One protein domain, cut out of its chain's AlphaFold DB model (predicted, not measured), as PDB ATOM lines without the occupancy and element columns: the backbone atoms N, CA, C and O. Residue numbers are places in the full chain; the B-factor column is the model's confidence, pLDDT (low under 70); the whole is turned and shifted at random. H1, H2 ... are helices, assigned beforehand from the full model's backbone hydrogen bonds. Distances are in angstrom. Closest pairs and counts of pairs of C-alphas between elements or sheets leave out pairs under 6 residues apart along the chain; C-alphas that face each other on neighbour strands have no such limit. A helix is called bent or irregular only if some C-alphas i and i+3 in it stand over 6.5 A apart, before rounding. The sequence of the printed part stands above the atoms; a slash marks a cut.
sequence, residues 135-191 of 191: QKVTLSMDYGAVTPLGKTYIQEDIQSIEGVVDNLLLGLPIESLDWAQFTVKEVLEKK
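This is residues 135 to 191 of the 191 residues of the protein "Conserved domain protein" of Megasphaera sp. UPII 135-E (UniProt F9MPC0). A long helix, H1, makes the longest axis, and a shorter helix, H2, folds back obliquely over its last part; before them, residues 135 to 147 run lengthwise as an extended stretch with no named element. The printed part has 57 residues, with two named helices, H1 then H2, and no named strand, an all-helix class. It is loose, with a radius of gyration of the C-alphas of 13.2 A, and spans 38 by 24 by 17 A.

H1, residues 148 to 169, touches H2, residues 174 to 189, with residues 161 to 169 alone. The closest C-alphas, those of Val 165 and Val 184, are 7.0 A apart. The helices run opposite ways at a steep tilt of 50 degrees. Within hydrogen-bond range are 16 of 18 O i to N i+4 pairs in H1 and 8 of 12 in H2.

H1 begins at C-alpha 148 (21.278, -48.677, -18.076), is 30.7 A long and has a kink of 28 degrees near residue 159. H2 is 23.0 A long, has a kink of 44 degrees near residue 181 and ends at C-alpha 189 (26.527, -27.798, -32.584). H2 is only just irregular: C-alphas 175 and 178 are 6.7 A apart.

The two farthest C-alphas, of Leu 149 and Glu 175, are 39.0 A apart. The printed part has no cut, and the link from H1 to H2 is tight. Only residue 191 has a pLDDT under 70.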
ATOM      1  N   GLN A 135       2.975 -24.117 -29.766       88.94
ATOM      2  CA  GLN A 135       2.517 -24.068 -28.373       88.94
ATOM      3  C   GLN A 135       3.254 -25.060 -27.469       88.94
ATOM      4  O   GLN A 135       3.289 -24.887 -26.254       88.94
ATOM      5  N   LYS A 136       3.794 -26.135 -28.050       87.69
ATOM      6  CA  LYS A 136       4.460 -27.210 -27.318       87.69
ATOM      7  C   LYS A 136       5.460 -27.919 -28.219       87.69
ATOM      8  O   LYS A 136       5.130 -28.230 -29.363       87.69
ATOM      9  N   VAL A 137       6.627 -28.246 -27.673       85.94
ATOM     10  CA  VAL A 137       7.597 -29.151 -28.295       85.94
ATOM     11  C   VAL A 137       7.710 -30.411 -27.442       85.94
ATOM     12  O   VAL A 137       7.553 -30.373 -26.226       85.94
ATOM     13  N   THR A 138       7.882 -31.563 -28.088       84.81
ATOM     14  CA  THR A 138       8.160 -32.836 -27.410       84.81
ATOM     15  C   THR A 138       9.384 -33.446 -28.070       84.81
ATOM     16  O   THR A 138       9.371 -33.646 -29.286       84.81
ATOM     17  N   LEU A 139      10.428 -33.733 -27.293       83.44
ATOM     18  CA  LEU A 139      11.579 -34.486 -27.776       83.44
ATOM     19  C   LEU A 139      11.358 -35.973 -27.496       83.44
ATOM     20  O   LEU A 139      11.013 -36.371 -26.387       83.44
ATOM     21  N   SER A 140      11.554 -36.796 -28.523       81.00
ATOM     22  CA  SER A 140      11.475 -38.253 -28.424       81.00
ATOM     23  C   SER A 140      12.821 -38.832 -28.825       81.00
ATOM     24  O   SER A 140      13.293 -38.577 -29.933       81.00
ATOM     25  N   MET A 141      13.433 -39.615 -27.938       74.81
ATOM     26  CA  MET A 141      14.705 -40.286 -28.199       74.81
ATOM     27  C   MET A 141      14.524 -41.801 -28.217       74.81
ATOM     28  O   MET A 141      13.934 -42.382 -27.307       74.81
ATOM     29  N   ASP A 142      15.071 -42.437 -29.252       79.62
ATOM     30  CA  ASP A 142      15.227 -43.885 -29.304       79.62
ATOM     31  C   ASP A 142      16.618 -44.259 -28.781       79.62
ATOM     32  O   ASP A 142      17.643 -43.961 -29.393       79.62
ATOM     33  N   TYR A 143      16.642 -44.896 -27.611       71.44
ATOM     34  CA  TYR A 143      17.866 -45.288 -26.917       71.44
ATOM     35  C   TYR A 143      18.458 -46.609 -27.433       71.44
ATOM     36  O   TYR A 143      19.488 -47.038 -26.910       71.44
ATOM     37  N   GLY A 144      17.835 -47.288 -28.405       79.12
ATOM     38  CA  GLY A 144      18.345 -48.533 -28.988       79.12
ATOM     39  C   GLY A 144      18.882 -49.530 -27.945       79.12
ATOM     40  O   GLY A 144      18.205 -49.872 -26.973       79.12
ATOM     41  N   ALA A 145      20.134 -49.974 -28.125       80.38
ATOM     42  CA  ALA A 145      20.830 -50.915 -27.237       80.38
ATOM     43  C   ALA A 145      21.725 -50.239 -26.169       80.38
ATOM     44  O   ALA A 145      22.753 -50.795 -25.777       80.38
ATOM     45  N   VAL A 146      21.383 -49.034 -25.700       83.75
ATOM     46  CA  VAL A 146      22.172 -48.339 -24.666       83.75
ATOM     47  C   VAL A 146      22.036 -49.036 -23.304       83.75
ATOM     48  O   VAL A 146      20.944 -49.432 -22.882       83.75
ATOM     49  N   THR A 147      23.159 -49.179 -22.593       83.06
ATOM     50  CA  THR A 147      23.206 -49.772 -21.248       83.06
ATOM     51  C   THR A 147      22.456 -48.905 -20.226       83.06
ATOM     52  O   THR A 147      22.336 -47.697 -20.420       83.06
ATOM     53  N   PRO A 148      21.979 -49.462 -19.097       81.50
ATOM     54  CA  PRO A 148      21.278 -48.677 -18.076       81.50
ATOM     55  C   PRO A 148      22.064 -47.453 -17.581       81.50
ATOM     56  O   PRO A 148      21.478 -46.393 -17.409       81.50
ATOM     57  N   LEU A 149      23.391 -47.571 -17.425       81.19
ATOM     58  CA  LEU A 149      24.257 -46.446 -17.049       81.19
ATOM     59  C   LEU A 149      24.358 -45.391 -18.158       81.19
ATOM     60  O   LEU A 149      24.311 -44.201 -17.868       81.19
ATOM     61  N   GLY A 150      24.443 -45.808 -19.425       80.38
ATOM     62  CA  GLY A 150      24.437 -44.879 -20.558       80.38
ATOM     63  C   GLY A 150      23.123 -44.104 -20.679       80.38
ATOM     64  O   GLY A 150      23.143 -42.930 -21.032       80.38
ATOM     65  N   LYS A 151      21.986 -44.719 -20.325       81.62
ATOM     66  CA  LYS A 151      20.678 -44.042 -20.337       81.62
ATOM     67  C   LYS A 151      20.619 -42.884 -19.345       81.62
ATOM     68  O   LYS A 151      20.064 -41.851 -19.694       81.62
ATOM     69  N   THR A 152      21.216 -43.030 -18.159       80.94
ATOM     70  CA  THR A 152      21.249 -41.957 -17.152       80.94
ATOM     71  C   THR A 152      21.983 -40.724 -17.673       80.94
ATOM     72  O   THR A 152      21.433 -39.630 -17.607       80.94
ATOM     73  N   TYR A 153      23.168 -40.902 -18.266       80.38
ATOM     74  CA  TYR A 153      23.936 -39.785 -18.831       80.38
ATOM     75  C   TYR A 153      23.204 -39.104 -19.986       80.38
ATOM     76  O   TYR A 153      23.105 -37.883 -20.026       80.38
ATOM     77  N   ILE A 154      22.618 -39.890 -20.891       83.06
ATOM     78  CA  ILE A 154      21.856 -39.322 -22.006       83.06
ATOM     79  C   ILE A 154      20.634 -38.558 -21.481       83.06
ATOM     80  O   ILE A 154      20.305 -37.502 -22.000       83.06
ATOM     81  N   GLN A 155      19.952 -39.052 -20.449       81.56
ATOM     82  CA  GLN A 155      18.757 -38.393 -19.925       81.56
ATOM     83  C   GLN A 155      19.053 -37.015 -19.309       81.56
ATOM     84  O   GLN A 155      18.246 -36.100 -19.480       81.56
ATOM     85  N   GLU A 156      20.205 -36.842 -18.657       78.88
ATOM     86  CA  GLU A 156      20.666 -35.535 -18.164       78.88
ATOM     87  C   GLU A 156      20.942 -34.558 -19.319       78.88
ATOM     88  O   GLU A 156      20.482 -33.411 -19.289       78.88
ATOM     89  N   ASP A 157      21.605 -35.026 -20.379       80.38
ATOM     90  CA  ASP A 157      21.868 -34.215 -21.573       80.38
ATOM     91  C   ASP A 157      20.570 -33.809 -22.289       80.38
ATOM     92  O   ASP A 157      20.425 -32.666 -22.731       80.38
ATOM     93  N   ILE A 158      19.583 -34.709 -22.357       80.88
ATOM     94  CA  ILE A 158      18.296 -34.435 -23.010       80.88
ATOM     95  C   ILE A 158      17.505 -33.350 -22.290       80.88
ATOM     96  O   ILE A 158      16.999 -32.453 -22.960       80.88
ATOM     97  N   GLN A 159      17.444 -33.354 -20.958       80.94
ATOM     98  CA  GLN A 159      16.744 -32.290 -20.223       80.94
ATOM     99  C   GLN A 159      17.352 -30.905 -20.496       80.94
ATOM    100  O   GLN A 159      16.635 -29.908 -20.612       80.94
ATOM    101  N   SER A 160      18.676 -30.839 -20.656       81.88
ATOM    102  CA  SER A 160      19.383 -29.611 -21.044       81.88
ATOM    103  C   SER A 160      19.005 -29.154 -22.458       81.88
ATOM    104  O   SER A 160      18.839 -27.958 -22.704       81.88
ATOM    105  N   ILE A 161      18.841 -30.099 -23.389       85.06
ATOM    106  CA  ILE A 161      18.461 -29.825 -24.780       85.06
ATOM    107  C   ILE A 161      16.985 -29.417 -24.885       85.06
ATOM    108  O   ILE A 161      16.690 -28.473 -25.615       85.06
ATOM    109  N   GLU A 162      16.074 -30.052 -24.139       84.12
ATOM    110  CA  GLU A 162      14.642 -29.707 -24.109       84.12
ATOM    111  C   GLU A 162      14.433 -28.221 -23.812       84.12
ATOM    112  O   GLU A 162      13.791 -27.521 -24.592       84.12
ATOM    113  N   GLY A 163      15.076 -27.701 -22.760       83.25
ATOM    114  CA  GLY A 163      14.970 -26.284 -22.410       83.25
ATOM    115  C   GLY A 163      15.519 -25.343 -23.488       83.25
ATOM    116  O   GLY A 163      14.986 -24.252 -23.691       83.25
ATOM    117  N   VAL A 164      16.570 -25.739 -24.212       84.62
ATOM    118  CA  VAL A 164      17.099 -24.943 -25.332       84.62
ATOM    119  C   VAL A 164      16.118 -24.947 -26.499       84.62
ATOM    120  O   VAL A 164      15.830 -23.890 -27.057       84.62
ATOM    121  N   VAL A 165      15.587 -26.114 -26.860       86.44
ATOM    122  CA  VAL A 165      14.657 -26.261 -27.980       86.44
ATOM    123  C   VAL A 165      13.349 -25.518 -27.705       86.44
ATOM    124  O   VAL A 165      12.891 -24.779 -28.577       86.44
ATOM    125  N   ASP A 166      12.793 -25.631 -26.500       87.31
ATOM    126  CA  ASP A 166      11.585 -24.906 -26.097       87.31
ATOM    127  C   ASP A 166      11.778 -23.394 -26.216       87.31
ATOM    128  O   ASP A 166      10.998 -22.713 -26.879       87.31
ATOM    129  N   ASN A 167      12.870 -22.864 -25.661       86.25
ATOM    130  CA  ASN A 167      13.168 -21.433 -25.734       86.25
ATOM    131  C   ASN A 167      13.377 -20.926 -27.167       86.25
ATOM    132  O   ASN A 167      13.233 -19.730 -27.416       86.25
ATOM    133  N   LEU A 168      13.755 -21.800 -28.101       87.06
ATOM    134  CA  LEU A 168      13.974 -21.435 -29.497       87.06
ATOM    135  C   LEU A 168      12.716 -21.554 -30.348       87.06
ATOM    136  O   LEU A 168      12.545 -20.748 -31.259       87.06
ATOM    137  N   LEU A 169      11.881 -22.561 -30.095       88.75
ATOM    138  CA  LEU A 169      10.770 -22.914 -30.973       88.75
ATOM    139  C   LEU A 169       9.417 -22.427 -30.463       88.75
ATOM    140  O   LEU A 169       8.548 -22.145 -31.288       88.75
ATOM    141  N   LEU A 170       9.215 -22.312 -29.147       88.25
ATOM    142  CA  LEU A 170       7.940 -21.851 -28.602       88.25
ATOM    143  C   LEU A 170       7.621 -20.433 -29.084       88.25
ATOM    144  O   LEU A 170       8.464 -19.535 -29.078       88.25
ATOM    145  N   GLY A 171       6.378 -20.236 -29.519       86.38
ATOM    146  CA  GLY A 171       5.908 -18.959 -30.053       86.38
ATOM    147  C   GLY A 171       6.367 -18.651 -31.482       86.38
ATOM    148  O   GLY A 171       5.912 -17.655 -32.043       86.38
ATOM    149  N   LEU A 172       7.198 -19.492 -32.111       90.62
ATOM    150  CA  LEU A 172       7.496 -19.350 -33.536       90.62
ATOM    151  C   LEU A 172       6.295 -19.767 -34.400       90.62
ATOM    152  O   LEU A 172       5.598 -20.716 -34.042       90.62
ATOM    153  N   PRO A 173       6.055 -19.114 -35.549       91.31
ATOM    154  CA  PRO A 173       5.055 -19.562 -36.516       91.31
ATOM    155  C   PRO A 173       5.413 -20.940 -37.081       91.31
ATOM    156  O   PRO A 173       6.587 -21.213 -37.354       91.31
ATOM    157  N   ILE A 174       4.414 -21.796 -37.296       90.31
ATOM    158  CA  ILE A 174       4.612 -23.174 -37.781       90.31
ATOM    159  C   ILE A 174       5.357 -23.200 -39.126       90.31
ATOM    160  O   ILE A 174       6.241 -24.024 -39.341       90.31
ATOM    161  N   GLU A 175       5.077 -22.252 -40.015       90.25
ATOM    162  CA  GLU A 175       5.707 -22.152 -41.337       90.25
ATOM    163  C   GLU A 175       7.181 -21.734 -41.256       90.25
ATOM    164  O   GLU A 175       7.943 -21.918 -42.204       90.25
ATOM    165  N   SER A 176       7.606 -21.169 -40.122       89.88
ATOM    166  CA  SER A 176       9.009 -20.822 -39.904       89.88
ATOM    167  C   SER A 176       9.872 -22.008 -39.477       89.88
ATOM    168  O   SER A 176      11.096 -21.884 -39.465       89.88
ATOM    169  N   LEU A 177       9.270 -23.162 -39.171       87.81
ATOM    170  CA  LEU A 177       9.989 -24.343 -38.686       87.81
ATOM    171  C   LEU A 177      11.005 -24.881 -39.697       87.81
ATOM    172  O   LEU A 177      12.128 -25.212 -39.308       87.81
ATOM    173  N   ASP A 178      10.659 -24.873 -40.987       86.56
ATOM    174  CA  ASP A 178      11.534 -25.329 -42.076       86.56
ATOM    175  C   ASP A 178      12.867 -24.594 -42.094       86.56
ATOM    176  O   ASP A 178      13.907 -25.161 -42.441       86.56
ATOM    177  N   TRP A 179      12.856 -23.322 -41.706       86.31
ATOM    178  CA  TRP A 179      14.071 -22.547 -41.605       86.31
ATOM    179  C   TRP A 179      14.637 -22.574 -40.182       86.31
ATOM    180  O   TRP A 179      15.852 -22.723 -40.027       86.31
ATOM    181  N   ALA A 180      13.804 -22.507 -39.143       85.88
ATOM    182  CA  ALA A 180      14.226 -22.493 -37.743       85.88
ATOM    183  C   ALA A 180      15.007 -23.753 -37.339       85.88
ATOM    184  O   ALA A 180      15.942 -23.645 -36.547       85.88
ATOM    185  N   GLN A 181      14.728 -24.917 -37.934       83.75
ATOM    186  CA  GLN A 181      15.497 -26.147 -37.688       83.75
ATOM    187  C   GLN A 181      17.007 -25.980 -37.937       83.75
ATOM    188  O   GLN A 181      17.821 -26.490 -37.169       83.75
ATOM    189  N   PHE A 182      17.406 -25.207 -38.957       84.31
ATOM    190  CA  PHE A 182      18.823 -24.938 -39.238       84.31
ATOM    191  C   PHE A 182      19.457 -24.089 -38.139       84.31
ATOM    192  O   PHE A 182      20.618 -24.270 -37.789       84.31
ATOM    193  N   THR A 183      18.668 -23.181 -37.579       84.12
ATOM    194  CA  THR A 183      19.077 -22.296 -36.496       84.12
ATOM    195  C   THR A 183      19.200 -23.056 -35.173       84.12
ATOM    196  O   THR A 183      20.170 -22.860 -34.447       84.12
ATOM    197  N   VAL A 184      18.272 -23.971 -34.882       84.06
ATOM    198  CA  VAL A 184      18.369 -24.871 -33.721       84.06
ATOM    199  C   VAL A 184      19.606 -25.758 -33.829       84.06
ATOM    200  O   VAL A 184      20.379 -25.835 -32.879       84.06
ATOM    201  N   LYS A 185      19.836 -26.369 -34.999       85.12
ATOM    202  CA  LYS A 185      21.024 -27.192 -35.250       85.12
ATOM    203  C   LYS A 185      22.320 -26.429 -34.957       85.12
ATOM    204  O   LYS A 185      23.175 -26.953 -34.254       85.12
ATOM    205  N   GLU A 186      22.433 -25.185 -35.418       84.88
ATOM    206  CA  GLU A 186      23.607 -24.343 -35.161       84.88
ATOM    207  C   GLU A 186      23.859 -24.109 -33.660       84.88
ATOM    208  O   GLU A 186      25.005 -24.113 -33.216       84.88
ATOM    209  N   VAL A 187      22.803 -23.906 -32.863       84.12
ATOM    210  CA  VAL A 187      22.936 -23.719 -31.406       84.12
ATOM    211  C   VAL A 187      23.400 -25.001 -30.729       84.12
ATOM    212  O   VAL A 187      24.233 -24.942 -29.828       84.12
ATOM    213  N   LEU A 188      22.869 -26.143 -31.163       82.75
ATOM    214  CA  LEU A 188      23.225 -27.444 -30.604       82.75
ATOM    215  C   LEU A 188      24.661 -27.849 -30.961       82.75
ATOM    216  O   LEU A 188      25.339 -28.419 -30.120       82.75
ATOM    217  N   GLU A 189      25.144 -27.517 -32.160       82.38
ATOM    218  CA  GLU A 189      26.527 -27.798 -32.584       82.38
ATOM    219  C   GLU A 189      27.577 -26.918 -31.886       82.38
ATOM    220  O   GLU A 189      28.753 -27.278 -31.844       82.38
ATOM    221  N   LYS A 190      27.184 -25.753 -31.360       74.44
ATOM    222  CA  LYS A 190      28.081 -24.843 -30.624       74.44
ATOM    223  C   LYS A 190      28.177 -25.152 -29.126       74.44
ATOM    224  O   LYS A 190      28.904 -24.444 -28.427       74.44
ATOM    225  N   LYS A 191      27.416 -26.130 -28.638       57.16
ATOM    226  CA  LYS A 191      27.349 -26.535 -27.231       57.16
ATOM    227  C   LYS A 191      28.270 -27.723 -26.982       57.16
ATOM    228  O   LYS A 191      28.903 -27.715 -25.905       57.16
TER     229      LYS A 191